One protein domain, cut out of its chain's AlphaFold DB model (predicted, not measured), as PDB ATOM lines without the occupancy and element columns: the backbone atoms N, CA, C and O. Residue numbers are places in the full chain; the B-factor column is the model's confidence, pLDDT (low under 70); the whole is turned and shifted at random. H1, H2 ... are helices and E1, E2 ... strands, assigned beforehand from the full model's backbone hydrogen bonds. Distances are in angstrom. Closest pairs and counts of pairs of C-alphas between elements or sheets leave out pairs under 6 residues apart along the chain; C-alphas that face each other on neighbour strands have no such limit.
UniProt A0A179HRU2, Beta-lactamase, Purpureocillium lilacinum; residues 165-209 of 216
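Overview. This is residues 165 to 209 of the 216 residues of the protein "Beta-lactamase" of Purpureocillium lilacinum (UniProt A0A179HRU2). A tiny hairpin of two strands, E1 and E2, sits beside one main helix, H1, with E1 between H1 and E2, while the short helix H2 lies with loops toward the other end of the domain. The printed part has 45 residues, with two named helices and then two named strands along the chain, in the order H1 H2 E1 E2; the sheet E1 - E2 is antiparallel. The class is mixed, helices and strands, with under half of the residues, 21 of 45, in named elements. The whole is compact, with a radius of gyration of the C-alphas of 9.9 A and spans of 27 by 19 by 14 A.

Arrangement. Look first at E1, residues 200 to 202, and E2, residues 207 to 209: they form a hairpin, antiparallel at 146 degrees. There N 201 and O 208 are 2.9 A apart, and N 208 and O 201 2.8 A, both within hydrogen-bond range. Go next to H1, residues 171 to 181; its closest C-alphas to E1 are those of Lys 174 and Asn 201, 5.9 A apart. H1 and E2 are apart. H2, residues 187 to 190, and H1 only just touch, with 3 pairs of C-alphas within 8 A, and only at the corner by their link; the closest C-alphas are those of Val 181 and Gln 187, 5.4 A apart. H2 and E2 are apart. In H1 every O i to N i+4 pair is within hydrogen-bond range; H2 is too short for such a pair.

Along the chain. Find C-alpha 171 at (16.701, 27.127, -3.382); from there H1 runs 15.2 A to C-alpha 181. H2 spans 5.1 A, E1 7.1 A and E2 7.0 A, ending at C-alpha 209 at (15.241, 26.866, 11.383).

Size, cuts and confidence. The C-alphas farthest apart, of Glu 166 and Gly 185, stand 28.3 A apart. The printed part has no cut and no long link. Mean pLDDT of the printed part is 90.4, and no printed residue is under 70.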
ATOM      1  N   LEU A 165      26.416  24.899  11.136       95.69
ATOM      2  CA  LEU A 165      25.164  25.616  11.354       95.69
ATOM      3  C   LEU A 165      24.833  26.601  10.218       95.69
ATOM      4  O   LEU A 165      23.826  27.301  10.289       95.69
ATOM      5  N   GLU A 166      25.644  26.653   9.160       97.31
ATOM      6  CA  GLU A 166      25.356  27.463   7.977       97.31
ATOM      7  C   GLU A 166      24.434  26.721   6.994       97.31
ATOM      8  O   GLU A 166      24.613  25.517   6.781       97.31
ATOM      9  N   PRO A 167      23.510  27.423   6.313       97.94
ATOM     10  CA  PRO A 167      22.686  26.856   5.244       97.94
ATOM     11  C   PRO A 167      23.527  26.245   4.116       97.94
ATOM     12  O   PRO A 167      24.306  26.948   3.476       97.94
ATOM     13  N   GLN A 168      23.337  24.955   3.826       98.00
ATOM     14  CA  GLN A 168      24.058  24.258   2.748       98.00
ATOM     15  C   GLN A 168      23.182  23.959   1.525       98.00
ATOM     16  O   GLN A 168      23.699  23.512   0.499       98.00
ATOM     17  N   LEU A 169      21.863  24.166   1.616       98.31
ATOM     18  CA  LEU A 169      20.935  23.883   0.523       98.31
ATOM     19  C   LEU A 169      20.716  25.109  -0.365       98.31
ATOM     20  O   LEU A 169      20.429  26.204   0.126       98.31
ATOM     21  N   ASN A 170      20.768  24.899  -1.682       96.81
ATOM     22  CA  ASN A 170      20.281  25.880  -2.653       96.81
ATOM     23  C   ASN A 170      18.738  25.945  -2.656       96.81
ATOM     24  O   ASN A 170      18.071  25.118  -2.033       96.81
ATOM     25  N   SER A 171      18.156  26.904  -3.383       96.31
ATOM     26  CA  SER A 171      16.701  27.127  -3.382       96.31
ATOM     27  C   SER A 171      15.880  25.899  -3.792       96.31
ATOM     28  O   SER A 171      14.863  25.624  -3.164       96.31
ATOM     29  N   ALA A 172      16.326  25.136  -4.796       96.00
ATOM     30  CA  ALA A 172      15.605  23.952  -5.266       96.00
ATOM     31  C   ALA A 172      15.659  22.809  -4.237       96.00
ATOM     32  O   ALA A 172      14.651  22.173  -3.942       96.00
ATOM     33  N   GLN A 173      16.831  22.576  -3.643       97.69
ATOM     34  CA  GLN A 173      17.013  21.575  -2.589       97.69
ATOM     35  C   GLN A 173      16.217  21.934  -1.329       97.69
ATOM     36  O   GLN A 173      15.598  21.060  -0.727       97.69
ATOM     37  N   LYS A 174      16.207  23.221  -0.958       96.50
ATOM     38  CA  LYS A 174      15.407  23.756   0.149       96.50
ATOM     39  C   LYS A 174      13.917  23.493  -0.066       96.50
ATOM     40  O   LYS A 174      13.271  22.973   0.835       96.50
ATOM     41  N   GLU A 175      13.391  23.796  -1.251       95.19
ATOM     42  CA  GLU A 175      11.977  23.568  -1.575       95.19
ATOM     43  C   GLU A 175      11.599  22.080  -1.459       95.19
ATOM     44  O   GLU A 175      10.570  21.737  -0.876       95.19
ATOM     45  N   MET A 176      12.461  21.175  -1.938       94.94
ATOM     46  CA  MET A 176      12.251  19.729  -1.788       94.94
ATOM     47  C   MET A 176      12.306  19.273  -0.324       94.94
ATOM     48  O   MET A 176      11.482  18.457   0.094       94.94
ATOM     49  N   PHE A 177      13.258  19.798   0.451       94.94
ATOM     50  CA  PHE A 177      13.394  19.511   1.877       94.94
ATOM     51  C   PHE A 177      12.146  19.942   2.656       94.94
ATOM     52  O   PHE A 177      11.525  19.120   3.330       94.94
ATOM     53  N   GLU A 178      11.714  21.193   2.490       93.94
ATOM     54  CA  GLU A 178      10.498  21.731   3.109       93.94
ATOM     55  C   GLU A 178       9.252  20.949   2.678       93.94
ATOM     56  O   GLU A 178       8.409  20.619   3.509       93.94
ATOM     57  N   GLY A 179       9.159  20.571   1.398       91.12
ATOM     58  CA  GLY A 179       8.061  19.754   0.877       91.12
ATOM     59  C   GLY A 179       7.984  18.342   1.474       91.12
ATOM     60  O   GLY A 179       6.923  17.711   1.432       91.12
ATOM     61  N   ILE A 180       9.080  17.825   2.034       87.25
ATOM     62  CA  ILE A 180       9.094  16.571   2.799       87.25
ATOM     63  C   ILE A 180       8.768  16.840   4.268       87.25
ATOM     64  O   ILE A 180       7.870  16.187   4.802       87.25
ATOM     65  N   VAL A 181       9.444  17.805   4.898       88.44
ATOM     66  CA  VAL A 181       9.267  18.132   6.322       88.44
ATOM     67  C   VAL A 181       7.827  18.541   6.627       88.44
ATOM     68  O   VAL A 181       7.221  18.019   7.559       88.44
ATOM     69  N   TYR A 182       7.245  19.419   5.810       89.62
ATOM     70  CA  TYR A 182       5.889  19.940   5.998       89.62
ATOM     71  C   TYR A 182       4.806  19.111   5.309       89.62
ATOM     72  O   TYR A 182       3.647  19.526   5.231       89.62
ATOM     73  N   ARG A 183       5.142  17.914   4.816       86.50
ATOM     74  CA  ARG A 183       4.139  17.020   4.241       86.50
ATOM     75  C   ARG A 183       3.155  16.588   5.326       86.50
ATOM     76  O   ARG A 183       3.536  16.022   6.353       86.50
ATOM     77  N   SER A 184       1.866  16.803   5.062       77.44
ATOM     78  CA  SER A 184       0.788  16.362   5.951       77.44
ATOM     79  C   SER A 184       0.907  14.866   6.262       77.44
ATOM     80  O   SER A 184       1.122  14.050   5.364       77.44
ATOM     81  N   GLY A 185       0.808  14.516   7.545       78.69
ATOM     82  CA  GLY A 185       0.980  13.149   8.044       78.69
ATOM     83  C   GLY A 185       2.433  12.687   8.224       78.69
ATOM     84  O   GLY A 185       2.639  11.640   8.827       78.69
ATOM     85  N   VAL A 186       3.429  13.455   7.763       79.00
ATOM     86  CA  VAL A 186       4.864  13.162   7.956       79.00
ATOM     87  C   VAL A 186       5.480  14.054   9.031       79.00
ATOM     88  O   VAL A 186       6.220  13.542   9.867       79.00
ATOM     89  N   GLN A 187       5.133  15.348   9.061       80.62
ATOM     90  CA  GLN A 187       5.757  16.345   9.947       80.62
ATOM     91  C   GLN A 187       5.875  15.876  11.405       80.62
ATOM     92  O   GLN A 187       6.971  15.866  11.953       80.62
ATOM     93  N   ASN A 188       4.776  15.401  12.002       80.12
ATOM     94  CA  ASN A 188       4.747  14.982  13.410       80.12
ATOM     95  C   ASN A 188       5.715  13.836  13.741       80.12
ATOM     96  O   ASN A 188       6.086  13.671  14.898       80.12
ATOM     97  N   GLY A 189       6.066  13.006  12.755       77.00
ATOM     98  CA  GLY A 189       7.015  11.909  12.928       77.00
ATOM     99  C   GLY A 189       8.437  12.244  12.487       77.00
ATOM    100  O   GLY A 189       9.354  11.523  12.861       77.00
ATOM    101  N   PHE A 190       8.619  13.294  11.680       79.38
ATOM    102  CA  PHE A 190       9.906  13.632  11.075       79.38
ATOM    103  C   PHE A 190      10.585  14.824  11.748       79.38
ATOM    104  O   PHE A 190      11.758  14.727  12.084       79.38
ATOM    105  N   ALA A 191       9.860  15.928  11.938       82.94
ATOM    106  CA  ALA A 191      10.387  17.128  12.578       82.94
ATOM    107  C   ALA A 191       9.280  17.872  13.352       82.94
ATOM    108  O   ALA A 191       8.855  18.965  12.954       82.94
ATOM    109  N   PRO A 192       8.735  17.256  14.420       85.06
ATOM    110  CA  PRO A 192       7.691  17.863  15.246       85.06
ATOM    111  C   PRO A 192       8.132  19.158  15.945       85.06
ATOM    112  O   PRO A 192       7.284  19.927  16.390       85.06
ATOM    113  N   GLU A 193       9.436  19.397  16.059       84.69
ATOM    114  CA  GLU A 193      10.035  20.571  16.688       84.69
ATOM    115  C   GLU A 193       9.916  21.856  15.857       84.69
ATOM    116  O   GLU A 193       9.998  22.943  16.426       84.69
ATOM    117  N   PHE A 194       9.699  21.763  14.537       85.94
ATOM    118  CA  PHE A 194       9.579  22.940  13.675       85.94
ATOM    119  C   PHE A 194       8.111  23.312  13.436       85.94
ATOM    120  O   PHE A 194       7.364  22.514  12.850       85.94
ATOM    121  N   PRO A 195       7.689  24.540  13.797       85.62
ATOM    122  CA  PRO A 195       6.400  25.072  13.379       85.62
ATOM    123  C   PRO A 195       6.207  25.004  11.859       85.62
ATOM    124  O   PRO A 195       7.139  25.189  11.070       85.62
ATOM    125  N   THR A 196       4.972  24.720  11.441       84.06
ATOM    126  CA  THR A 196       4.622  24.594  10.024       84.06
ATOM    127  C   THR A 196       4.802  25.922   9.296       84.06
ATOM    128  O   THR A 196       4.286  26.948   9.735       84.06
ATOM    129  N   GLY A 197       5.473  25.885   8.144       83.00
ATOM    130  CA  GLY A 197       5.629  27.046   7.266       83.00
ATOM    131  C   GLY A 197       6.791  27.974   7.616       83.00
ATOM    132  O   GLY A 197       6.988  28.950   6.895       83.00
ATOM    133  N   LEU A 198       7.572  27.674   8.660       89.19
ATOM    134  CA  LEU A 198       8.838  28.372   8.874       89.19
ATOM    135  C   LEU A 198       9.824  28.046   7.744       89.19
ATOM    136  O   LEU A 198       9.858  26.912   7.263       89.19
ATOM    137  N   PRO A 199      10.658  29.000   7.310       92.94
ATOM    138  CA  PRO A 199      11.703  28.681   6.356       92.94
ATOM    139  C   PRO A 199      12.744  27.761   7.006       92.94
ATOM    140  O   PRO A 199      13.290  28.072   8.069       92.94
ATOM    141  N   LEU A 200      13.043  26.641   6.351       94.62
ATOM    142  CA  LEU A 200      14.041  25.673   6.804       94.62
ATOM    143  C   LEU A 200      15.234  25.598   5.851       94.62
ATOM    144  O   LEU A 200      15.153  25.919   4.666       94.62
ATOM    145  N   ASN A 201      16.362  25.126   6.365       96.50
ATOM    146  CA  ASN A 201      17.490  24.674   5.558       96.50
ATOM    147  C   ASN A 201      18.141  23.451   6.223       96.50
ATOM    148  O   ASN A 201      17.656  22.952   7.235       96.50
ATOM    149  N   HIS A 202      19.231  22.947   5.659       96.62
ATOM    150  CA  HIS A 202      20.010  21.867   6.247       96.62
ATOM    151  C   HIS A 202      21.481  22.287   6.282       96.62
ATOM    152  O   HIS A 202      22.053  22.645   5.251       96.62
ATOM    153  N   GLY A 203      22.076  22.258   7.470       97.19
ATOM    154  CA  GLY A 203      23.500  22.470   7.705       97.19
ATOM    155  C   GLY A 203      24.308  21.187   7.521       97.19
ATOM    156  O   GLY A 203      23.777  20.155   7.117       97.19
ATOM    157  N   LEU A 204      25.597  21.198   7.860       96.69
ATOM    158  CA  LEU A 204      26.355  19.938   7.954       96.69
ATOM    159  C   LEU A 204      26.002  19.151   9.228       96.69
ATOM    160  O   LEU A 204      26.287  17.959   9.294       96.69
ATOM    161  N   GLY A 205      25.398  19.813  10.226       92.75
ATOM    162  CA  GLY A 205      24.977  19.202  11.491       92.75
ATOM    163  C   GLY A 205      23.524  18.714  11.543       92.75
ATOM    164  O   GLY A 205      23.183  17.987  12.470       92.75
ATOM    165  N   GLY A 206      22.672  19.093  10.585       93.44
ATOM    166  CA  GLY A 206      21.253  18.717  10.574       93.44
ATOM    167  C   GLY A 206      20.330  19.814  10.040       93.44
ATOM    168  O   GLY A 206      20.786  20.772   9.415       93.44
ATOM    169  N   ALA A 207      19.028  19.664  10.281       93.69
ATOM    170  CA  ALA A 207      18.018  20.655   9.919       93.69
ATOM    171  C   ALA A 207      18.204  21.975  10.691       93.69
ATOM    172  O   ALA A 207      18.566  21.969  11.865       93.69
ATOM    173  N   LEU A 208      17.930  23.096  10.026       94.06
ATOM    174  CA  LEU A 208      18.046  24.451  10.558       94.06
ATOM    175  C   LEU A 208      16.708  25.176  10.404       94.06
ATOM    176  O   LEU A 208      16.163  25.224   9.298       94.06
ATOM    177  N   ASN A 209      16.220  25.790  11.479       92.19
ATOM    178  CA  ASN A 209      15.241  26.866  11.383       92.19
ATOM    179  C   ASN A 209      15.963  28.150  10.960       92.19
ATOM    180  O   ASN A 209      16.987  28.513  11.532       92.19
TER     181      ASN A 209